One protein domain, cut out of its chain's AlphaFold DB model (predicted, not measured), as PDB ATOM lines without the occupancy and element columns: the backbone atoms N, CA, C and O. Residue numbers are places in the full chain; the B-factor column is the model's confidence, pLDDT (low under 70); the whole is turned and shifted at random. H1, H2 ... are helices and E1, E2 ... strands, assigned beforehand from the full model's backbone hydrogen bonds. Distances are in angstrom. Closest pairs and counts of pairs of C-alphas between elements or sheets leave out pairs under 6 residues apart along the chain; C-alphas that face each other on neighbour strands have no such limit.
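This is residues 7 to 81 of the 289 residues of an uncharacterized protein of Ceriporiopsis subvermispora (strain B) (UniProt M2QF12). Two helices, H1 and H3, stand side by side and run opposite ways, and the short helix H2 slants past them in the middle, its centre making a triangle with theirs. On the side away from H3 lies a small hairpin of two strands, E1 and E2; the long link after E2 folds back, and its residues 45 and 46 pair briefly with E2. The printed part has 75 residues, with three named helices and two named strands in the order H1, E1, E2, H2, H3. The sheet, order E1, E2, is antiparallel, and the class is mostly helix. The whole is compact, with a radius of gyration of the C-alphas of 11.9 A and spans of 34 by 30 by 18 A.

H1, residues 7 to 18, touches H3, residues 67 to 79, at a shallow tilt of 17 degrees, opposite ways; their closest C-alphas, those of Leu 11 and Leu 76, are 7.0 A apart. E1, residues 19 to 22, and E2, residues 33 to 36, form an antiparallel hairpin, with N 22 and O 33 at 2.8 A and N 20 and O 35 at 2.9 A, both within hydrogen-bond range. Residues 33 to 34 of E2 also pair antiparallel with residues 45 to 46. H2, residues 51 to 57, is close to H1 but not clearly touching it, with the C-alphas of Val 15 and Cys 52 closest at 6.7 A; the tilt of 67 degrees is steep, only just short of about perpendicular. The closest C-alphas of E2 and H2, those of Met 34 and Cys 52, are 7.6 A apart. H2 touches H3 at a steep tilt of 52 degrees, opposite ways, with the C-alphas of Ser 57 and Arg 70 closest at 4.9 A. E1 and E2 are each apart from H3. In H1, H2 and H3 every O i to N i+4 pair is within hydrogen-bond range.

H1 begins at C-alpha 7, (249.609, 312.934, 260.712), and measures 17.4 A to C-alpha 18. E1 measures 9.2 A from C-alpha 19 to 22, and E2 10.2 A from C-alpha 33, (236.195, 298.137, 255.641), to C-alpha 36. H2 measures 10.0 A from C-alpha 51 to 57. H3 measures 18.5 A and ends at C-alpha 79, (256.507, 310.014, 258.981).

The two C-alphas farthest apart, those of Lys 28 and Gln 67, are 35.5 A apart. The printed part has no cut. The link from E2 to H2, residues 37 to 50, is long; that from H1 to E1 is tight. The mean pLDDT of the printed part is 84.2, and residues 7 to 10, residue 49 and residues 79 to 81 are under 70.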
ATOM      1  N   GLY A   7     249.323 314.211 261.386       51.97
ATOM      2  CA  GLY A   7     249.609 312.934 260.712       51.97
ATOM      3  C   GLY A   7     248.374 312.142 260.261       51.97
ATOM      4  O   GLY A   7     248.418 311.467 259.235       51.97
ATOM      5  N   GLY A   8     247.237 312.276 260.957       59.47
ATOM      6  CA  GLY A   8     246.010 311.536 260.624       59.47
ATOM      7  C   GLY A   8     245.412 311.899 259.259       59.47
ATOM      8  O   GLY A   8     244.940 311.025 258.541       59.47
ATOM      9  N   ARG A   9     245.495 313.174 258.850       66.44
ATOM     10  CA  ARG A   9     244.867 313.645 257.599       66.44
ATOM     11  C   ARG A   9     245.570 313.130 256.342       66.44
ATOM     12  O   ARG A   9     244.915 312.902 255.333       66.44
ATOM     13  N   GLN A  10     246.890 312.962 256.396       69.38
ATOM     14  CA  GLN A  10     247.670 312.448 255.263       69.38
ATOM     15  C   GLN A  10     247.455 310.944 255.067       69.38
ATOM     16  O   GLN A  10     247.359 310.476 253.935       69.38
ATOM     17  N   LEU A  11     247.329 310.199 256.172       73.75
ATOM     18  CA  LEU A  11     246.999 308.775 256.153       73.75
ATOM     19  C   LEU A  11     245.631 308.538 255.503       73.75
ATOM     20  O   LEU A  11     245.526 307.726 254.586       73.75
ATOM     21  N   ASP A  12     244.615 309.287 255.932       80.75
ATOM     22  CA  ASP A  12     243.258 309.155 255.398       80.75
ATOM     23  C   ASP A  12     243.209 309.483 253.894       80.75
ATOM     24  O   ASP A  12     242.617 308.730 253.122       80.75
ATOM     25  N   ALA A  13     243.912 310.533 253.449       85.81
ATOM     26  CA  ALA A  13     243.987 310.900 252.033       85.81
ATOM     27  C   ALA A  13     244.620 309.798 251.161       85.81
ATOM     28  O   ALA A  13     244.126 309.501 250.070       85.81
ATOM     29  N   PHE A  14     245.687 309.152 251.647       89.06
ATOM     30  CA  PHE A  14     246.309 308.025 250.949       89.06
ATOM     31  C   PHE A  14     245.350 306.837 250.828       89.06
ATOM     32  O   PHE A  14     245.217 306.236 249.757       89.06
ATOM     33  N   VAL A  15     244.653 306.499 251.917       88.50
ATOM     34  CA  VAL A  15     243.706 305.381 251.921       88.50
ATOM     35  C   VAL A  15     242.546 305.659 250.960       88.50
ATOM     36  O   VAL A  15     242.226 304.793 250.150       88.50
ATOM     37  N   GLU A  16     241.966 306.859 250.957       87.75
ATOM     38  CA  GLU A  16     240.886 307.215 250.022       87.75
ATOM     39  C   GLU A  16     241.322 307.149 248.546       87.75
ATOM     40  O   GLU A  16     240.553 306.732 247.671       87.75
ATOM     41  N   LYS A  17     242.582 307.489 248.257       91.81
ATOM     42  CA  LYS A  17     243.152 307.416 246.906       91.81
ATOM     43  C   LYS A  17     243.379 305.976 246.442       91.81
ATOM     44  O   LYS A  17     243.100 305.664 245.282       91.81
ATOM     45  N   HIS A  18     243.830 305.078 247.319       92.69
ATOM     46  CA  HIS A  18     244.315 303.741 246.931       92.69
ATOM     47  C   HIS A  18     243.416 302.565 247.345       92.69
ATOM     48  O   HIS A  18     243.666 301.430 246.937       92.69
ATOM     49  N   PHE A  19     242.337 302.830 248.080       93.94
ATOM     50  CA  PHE A  19     241.367 301.829 248.515       93.94
ATOM     51  C   PHE A  19     239.931 302.254 248.203       93.94
ATOM     52  O   PHE A  19     239.625 303.438 248.084       93.94
ATOM     53  N   ASN A  20     239.039 301.276 248.080       92.56
ATOM     54  CA  ASN A  20     237.595 301.482 247.966       92.56
ATOM     55  C   ASN A  20     236.911 301.111 249.283       92.56
ATOM     56  O   ASN A  20     237.332 300.165 249.941       92.56
ATOM     57  N   LYS A  21     235.850 301.827 249.666       91.38
ATOM     58  CA  LYS A  21     235.037 301.459 250.835       91.38
ATOM     59  C   LYS A  21     234.226 300.205 250.519       91.38
ATOM     60  O   LYS A  21     233.567 300.143 249.486       91.38
ATOM     61  N   ASP A  22     234.263 299.249 251.433       89.19
ATOM     62  CA  ASP A  22     233.510 298.004 251.375       89.19
ATOM     63  C   ASP A  22     232.336 298.067 252.349       89.19
ATOM     64  O   ASP A  22     232.472 297.849 253.555       89.19
ATOM     65  N   GLY A  23     231.182 298.455 251.811       86.44
ATOM     66  CA  GLY A  23     229.933 298.509 252.554       86.44
ATOM     67  C   GLY A  23     229.813 299.658 253.572       86.44
ATOM     68  O   GLY A  23     230.569 300.640 253.548       86.44
ATOM     69  N   PRO A  24     228.790 299.585 254.447       85.19
ATOM     70  CA  PRO A  24     228.500 300.627 255.421       85.19
ATOM     71  C   PRO A  24     229.518 300.647 256.568       85.19
ATOM     72  O   PRO A  24     230.163 299.653 256.901       85.19
ATOM     73  N   ARG A  25     229.629 301.805 257.227       86.25
ATOM     74  CA  ARG A  25     230.463 301.976 258.422       86.25
ATOM     75  C   ARG A  25     229.993 301.019 259.518       86.25
ATOM     76  O   ARG A  25     228.824 301.046 259.892       86.25
ATOM     77  N   ASN A  26     230.905 300.232 260.082       84.81
ATOM     78  CA  ASN A  26     230.584 299.311 261.165       84.81
ATOM     79  C   ASN A  26     230.054 300.082 262.388       84.81
ATOM     80  O   ASN A  26     230.714 300.994 262.896       84.81
ATOM     81  N   GLU A  27     228.869 299.716 262.876       81.81
ATOM     82  CA  GLU A  27     228.188 300.446 263.950       81.81
ATOM     83  C   GLU A  27     228.895 300.352 265.306       81.81
ATOM     84  O   GLU A  27     228.827 301.311 266.082       81.81
ATOM     85  N   LYS A  28     229.595 299.239 265.570       83.25
ATOM     86  CA  LYS A  28     230.325 298.986 266.821       83.25
ATOM     87  C   LYS A  28     231.693 299.657 266.820       83.25
ATOM     88  O   LYS A  28     232.031 300.364 267.760       83.25
ATOM     89  N   THR A  29     232.482 299.454 265.763       79.38
ATOM     90  CA  THR A  29     233.862 299.975 265.700       79.38
ATOM     91  C   THR A  29     233.940 301.392 265.147       79.38
ATOM     92  O   THR A  29     234.987 302.029 265.244       79.38
ATOM     93  N   LYS A  30     232.845 301.899 264.563       83.00
ATOM     94  CA  LYS A  30     232.782 303.196 263.882       83.00
ATOM     95  C   LYS A  30     233.859 303.331 262.792       83.00
ATOM     96  O   LYS A  30     234.346 304.437 262.551       83.00
ATOM     97  N   ARG A  31     234.204 302.243 262.092       83.62
ATOM     98  CA  ARG A  31     235.219 302.200 261.019       83.62
ATOM     99  C   ARG A  31     234.668 301.594 259.730       83.62
ATOM    100  O   ARG A  31     233.679 300.866 259.763       83.62
ATOM    101  N   TYR A  32     235.305 301.920 258.610       88.62
ATOM    102  CA  TYR A  32     235.011 301.332 257.304       88.62
ATOM    103  C   TYR A  32     235.880 300.097 257.066       88.62
ATOM    104  O   TYR A  32     237.007 300.029 257.564       88.62
ATOM    105  N   MET A  33     235.365 299.142 256.299       90.50
ATOM    106  CA  MET A  33     236.195 298.137 255.641       90.50
ATOM    107  C   MET A  33     236.653 298.701 254.296       90.50
ATOM    108  O   MET A  33     235.928 299.470 253.666       90.50
ATOM    109  N   MET A  34     237.872 298.371 253.890       92.19
ATOM    110  CA  MET A  34     238.543 298.928 252.722       92.19
ATOM    111  C   MET A  34     239.060 297.797 251.833       92.19
ATOM    112  O   MET A  34     239.658 296.844 252.330       92.19
ATOM    113  N   LEU A  35     238.884 297.924 250.521       92.50
ATOM    114  CA  LEU A  35     239.392 296.994 249.513       92.50
ATOM    115  C   LEU A  35     240.532 297.643 248.739       92.50
ATOM    116  O   LEU A  35     240.398 298.762 248.240       92.50
ATOM    117  N   CYS A  36     241.659 296.942 248.653       93.69
ATOM    118  CA  CYS A  36     242.828 297.404 247.913       93.69
ATOM    119  C   CYS A  36     242.540 297.427 246.407       93.69
ATOM    120  O   CYS A  36     242.056 296.437 245.862       93.69
ATOM    121  N   LYS A  37     242.883 298.525 245.721       94.44
ATOM    122  CA  LYS A  37     242.670 298.671 244.266       94.44
ATOM    123  C   LYS A  37     243.624 297.832 243.403       94.44
ATOM    124  O   LYS A  37     243.396 297.718 242.206       94.44
ATOM    125  N   TYR A  38     244.686 297.276 243.988       92.88
ATOM    126  CA  TYR A  38     245.742 296.569 243.251       92.88
ATOM    127  C   TYR A  38     245.679 295.045 243.397       92.88
ATOM    128  O   TYR A  38     246.241 294.318 242.579       92.88
ATOM    129  N   CYS A  39     245.020 294.532 244.434       91.69
ATOM    130  CA  CYS A  39     244.887 293.090 244.617       91.69
ATOM    131  C   CYS A  39     243.942 292.496 243.571       91.69
ATOM    132  O   CYS A  39     242.885 293.056 243.297       91.69
ATOM    133  N   THR A  40     244.311 291.336 243.030       86.75
ATOM    134  CA  THR A  40     243.456 290.550 242.128       86.75
ATOM    135  C   THR A  40     242.241 289.971 242.851       86.75
ATOM    136  O   THR A  40     241.159 289.944 242.280       86.75
ATOM    137  N   ASP A  41     242.412 289.571 244.113       87.50
ATOM    138  CA  ASP A  41     241.337 289.171 245.026       87.50
ATOM    139  C   ASP A  41     241.470 289.963 246.344       87.50
ATOM    140  O   ASP A  41     242.201 289.556 247.259       87.50
ATOM    141  N   PRO A  42     240.899 291.181 246.416       86.62
ATOM    142  CA  PRO A  42     241.079 292.056 247.564       86.62
ATOM    143  C   PRO A  42     240.298 291.536 248.773       86.62
ATOM    144  O   PRO A  42     239.072 291.480 248.776       86.62
ATOM    145  N   LYS A  43     241.016 291.226 249.856       88.69
ATOM    146  CA  LYS A  43     240.400 290.922 251.154       88.69
ATOM    147  C   LYS A  43     240.022 292.220 251.878       88.69
ATOM    148  O   LYS A  43     240.838 293.145 251.882       88.69
ATOM    149  N   PRO A  44     238.849 292.297 252.534       90.31
ATOM    150  CA  PRO A  44     238.452 293.477 253.297       90.31
ATOM    151  C   PRO A  44     239.444 293.801 254.425       90.31
ATOM    152  O   PRO A  44     239.727 292.963 255.284       90.31
ATOM    153  N   ILE A  45     239.939 295.039 254.459       89.81
ATOM    154  CA  ILE A  45     240.881 295.546 255.463       89.81
ATOM    155  C   ILE A  45     240.194 296.615 256.311       89.81
ATOM    156  O   ILE A  45     239.681 297.599 255.794       89.81
ATOM    157  N   GLU A  46     240.209 296.467 257.631       87.50
ATOM    158  CA  GLU A  46     239.660 297.486 258.532       87.50
ATOM    159  C   GLU A  46     240.458 298.803 258.433       87.50
ATOM    160  O   GLU A  46     241.683 298.805 258.600       87.50
ATOM    161  N   HIS A  47     239.762 299.928 258.221       86.06
ATOM    162  CA  HIS A  47     240.326 301.280 258.191       86.06
ATOM    163  C   HIS A  47     240.768 301.728 259.593       86.06
ATOM    164  O   HIS A  47     240.067 302.462 260.297       86.06
ATOM    165  N   ARG A  48     241.914 301.206 260.033       78.94
ATOM    166  CA  ARG A  48     242.494 301.446 261.354       78.94
ATOM    167  C   ARG A  48     244.000 301.685 261.262       78.94
ATOM    168  O   ARG A  48     244.710 300.876 260.658       78.94
ATOM    169  N   ASP A  49     244.454 302.710 261.989       68.38
ATOM    170  CA  ASP A  49     245.844 303.066 262.295       68.38
ATOM    171  C   ASP A  49     246.731 303.151 261.044       68.38
ATOM    172  O   ASP A  49     246.999 304.238 260.543       68.38
ATOM    173  N   ARG A  50     247.207 301.996 260.554       81.31
ATOM    174  CA  ARG A  50     248.139 301.854 259.421       81.31
ATOM    175  C   ARG A  50     247.915 300.587 258.589       81.31
ATOM    176  O   ARG A  50     248.734 300.279 257.729       81.31
ATOM    177  N   ARG A  51     246.846 299.817 258.830       87.12
ATOM    178  CA  ARG A  51     246.668 298.481 258.217       87.12
ATOM    179  C   ARG A  51     246.622 298.517 256.691       87.12
ATOM    180  O   ARG A  51     247.281 297.711 256.046       87.12
ATOM    181  N   CYS A  52     245.886 299.473 256.128       88.62
ATOM    182  CA  CYS A  52     245.799 299.660 254.678       88.62
ATOM    183  C   CYS A  52     247.176 300.004 254.079       88.62
ATOM    184  O   CYS A  52     247.567 299.485 253.041       88.62
ATOM    185  N   ILE A  53     247.969 300.810 254.778       89.31
ATOM    186  CA  ILE A  53     249.283 301.251 254.300       89.31
ATOM    187  C   ILE A  53     250.314 300.127 254.407       89.31
ATOM    188  O   ILE A  53     251.062 299.899 253.465       89.31
ATOM    189  N   LEU A  54     250.305 299.371 255.512       88.56
ATOM    190  CA  LEU A  54     251.144 298.179 255.690       88.56
ATOM    191  C   LEU A  54     250.871 297.107 254.631       88.56
ATOM    192  O   LEU A  54     251.788 296.401 254.221       88.56
ATOM    193  N   HIS A  55     249.616 296.983 254.194       89.81
ATOM    194  CA  HIS A  55     249.253 296.070 253.119       89.81
ATOM    195  C   HIS A  55     249.907 296.466 251.786       89.81
ATOM    196  O   HIS A  55     250.437 295.603 251.097       89.81
ATOM    197  N   VAL A  56     249.913 297.757 251.435       90.69
ATOM    198  CA  VAL A  56     250.514 298.236 250.175       90.69
ATOM    199  C   VAL A  56     252.041 298.264 250.240       90.69
ATOM    200  O   VAL A  56     252.699 297.980 249.242       90.69
ATOM    201  N   SER A  57     252.622 298.582 251.401       87.44
ATOM    202  CA  SER A  57     254.073 298.743 251.537       87.44
ATOM    203  C   SER A  57     254.855 297.436 251.394       87.44
ATOM    204  O   SER A  57     256.016 297.460 250.990       87.44
ATOM    205  N   LYS A  58     254.237 296.289 251.702       85.06
ATOM    206  CA  LYS A  58     254.883 294.975 251.641       85.06
ATOM    207  C   LYS A  58     254.556 294.253 250.339       85.06
ATOM    208  O   LYS A  58     253.391 293.997 250.040       85.06
ATOM    209  N   PHE A  59     255.593 293.836 249.611       84.12
ATOM    210  CA  PHE A  59     255.439 293.081 248.364       84.12
ATOM    211  C   PHE A  59     254.632 291.788 248.550       84.12
ATOM    212  O   PHE A  59     253.729 291.519 247.767       84.12
ATOM    213  N   GLU A  60     254.874 291.065 249.647       86.38
ATOM    214  CA  GLU A  60     254.151 289.836 250.010       86.38
ATOM    215  C   GLU A  60     252.634 290.031 250.144       86.38
ATOM    216  O   GLU A  60     251.858 289.120 249.873       86.38
ATOM    217  N   HIS A  61     252.202 291.214 250.589       86.38
ATOM    218  CA  HIS A  61     250.794 291.490 250.875       86.38
ATOM    219  C   HIS A  61     250.069 292.041 249.648       86.38
ATOM    220  O   HIS A  61     248.886 291.756 249.453       86.38
ATOM    221  N   CYS A  62     250.765 292.823 248.821       87.44
ATOM    222  CA  CYS A  62     250.197 293.452 247.639       87.44
ATOM    223  C   CYS A  62     251.187 293.397 246.462       87.44
ATOM    224  O   CYS A  62     251.850 294.391 246.164       87.44
ATOM    225  N   PRO A  63     251.316 292.259 245.758       88.75
ATOM    226  CA  PRO A  63     252.348 292.078 244.733       88.75
ATOM    227  C   PRO A  63     252.168 292.996 243.516       88.75
ATOM    228  O   PRO A  63     253.154 293.373 242.895       88.75
ATOM    229  N   ASN A  64     250.947 293.449 243.230       90.88
ATOM    230  CA  ASN A  64     250.632 294.253 242.043       90.88
ATOM    231  C   ASN A  64     250.637 295.770 242.278       90.88
ATOM    232  O   ASN A  64     250.330 296.527 241.359       90.88
ATOM    233  N   ALA A  65     250.929 296.242 243.494       89.94
ATOM    234  CA  ALA A  65     250.988 297.680 243.741       89.94
ATOM    235  C   ALA A  65     252.104 298.341 242.896       89.94
ATOM    236  O   ALA A  65     253.240 297.848 242.887       89.94
ATOM    237  N   PRO A  66     251.832 299.465 242.214       90.88
ATOM    238  CA  PRO A  66     252.866 300.247 241.543       90.88
ATOM    239  C   PRO A  66     253.984 300.685 242.505       90.88
ATOM    240  O   PRO A  66     253.748 300.906 243.697       90.88
ATOM    241  N   GLN A  67     255.224 300.774 242.013       81.88
ATOM    242  CA  GLN A  67     256.401 301.037 242.853       81.88
ATOM    243  C   GLN A  67     256.366 302.428 243.504       81.88
ATOM    244  O   GLN A  67     256.724 302.566 244.673       81.88
ATOM    245  N   ASP A  68     255.880 303.436 242.785       83.00
ATOM    246  CA  ASP A  68     255.635 304.797 243.275       83.00
ATOM    247  C   ASP A  68     254.668 304.810 244.468       83.00
ATOM    248  O   ASP A  68     254.936 305.445 245.488       83.00
ATOM    249  N   VAL A  69     253.599 304.017 244.398       88.62
ATOM    250  CA  VAL A  69     252.604 303.903 245.472       88.62
ATOM    251  C   VAL A  69     253.183 303.197 246.703       88.62
ATOM    252  O   VAL A  69     252.861 303.559 247.837       88.62
ATOM    253  N   ARG A  70     254.074 302.210 246.519       88.56
ATOM    254  CA  ARG A  70     254.784 301.571 247.645       88.56
ATOM    255  C   ARG A  70     255.726 302.541 248.341       88.56
ATOM    256  O   ARG A  70     255.786 302.538 249.568       88.56
ATOM    257  N   ILE A  71     256.445 303.357 247.572       81.56
ATOM    258  CA  ILE A  71     257.331 304.391 248.115       81.56
ATOM    259  C   ILE A  71     256.506 305.394 248.929       81.56
ATOM    260  O   ILE A  71     256.847 305.648 250.081       81.56
ATOM    261  N   GLU A  72     255.378 305.876 248.393       85.94
ATOM    262  CA  GLU A  72     254.452 306.776 249.100       85.94
ATOM    263  C   GLU A  72     253.949 306.149 250.420       85.94
ATOM    264  O   GLU A  72     254.007 306.781 251.480       85.94
ATOM    265  N   ALA A  73     253.554 304.870 250.396       86.44
ATOM    266  CA  ALA A  73     253.137 304.128 251.588       86.44
ATOM    267  C   ALA A  73     254.257 304.010 252.640       86.44
ATOM    268  O   ALA A  73     254.021 304.219 253.832       86.44
ATOM    269  N   LEU A  74     255.484 303.691 252.217       83.94
ATOM    270  CA  LEU A  74     256.649 303.599 253.101       83.94
ATOM    271  C   LEU A  74     256.987 304.959 253.723       83.94
ATOM    272  O   LEU A  74     257.224 305.031 254.929       83.94
ATOM    273  N   SER A  75     256.934 306.042 252.945       80.25
ATOM    274  CA  SER A  75     257.141 307.403 253.448       80.25
ATOM    275  C   SER A  75     256.137 307.773 254.544       80.25
ATOM    276  O   SER A  75     256.535 308.317 255.574       80.25
ATOM    277  N   LEU A  76     254.859 307.410 254.388       82.31
ATOM    278  CA  LEU A  76     253.828 307.651 255.408       82.31
ATOM    279  C   LEU A  76     254.048 306.836 256.692       82.31
ATOM    280  O   LEU A  76     253.735 307.312 257.789       82.31
ATOM    281  N   LEU A  77     254.592 305.618 256.588       80.94
ATOM    282  CA  LEU A  77     254.938 304.800 257.756       80.94
ATOM    283  C   LEU A  77     256.110 305.394 258.542       80.94
ATOM    284  O   LEU A  77     256.062 305.392 259.774       80.94
ATOM    285  N   VAL A  78     257.109 305.933 257.838       73.75
ATOM    286  CA  VAL A  78     258.262 306.623 258.435       73.75
ATOM    287  C   VAL A  78     257.815 307.916 259.123       73.75
ATOM    288  O   VAL A  78     258.123 308.106 260.298       73.75
ATOM    289  N   ALA A  79     257.003 308.740 258.450       65.06
ATOM    290  CA  ALA A  79     256.507 310.014 258.981       65.06
ATOM    291  C   ALA A  79     255.742 309.864 260.308       65.06
ATOM    292  O   ALA A  79     255.914 310.646 261.241       65.06
ATOM    293  N   ASN A  80     254.923 308.816 260.436       60.12
ATOM    294  CA  ASN A  80     254.152 308.570 261.657       60.12
ATOM    295  C   ASN A  80     254.950 307.853 262.765       60.12
ATOM    296  O   ASN A  80     254.417 307.627 263.851       60.12
ATOM    297  N   GLY A  81     256.200 307.448 262.520       54.28
ATOM    298  CA  GLY A  81     257.101 306.878 263.530       54.28
ATOM    299  C   GLY A  81     257.775 307.913 264.441       54.28
ATOM    300  O   GLY A  81     258.615 307.528 265.244       54.28
TER     301      GLY A  81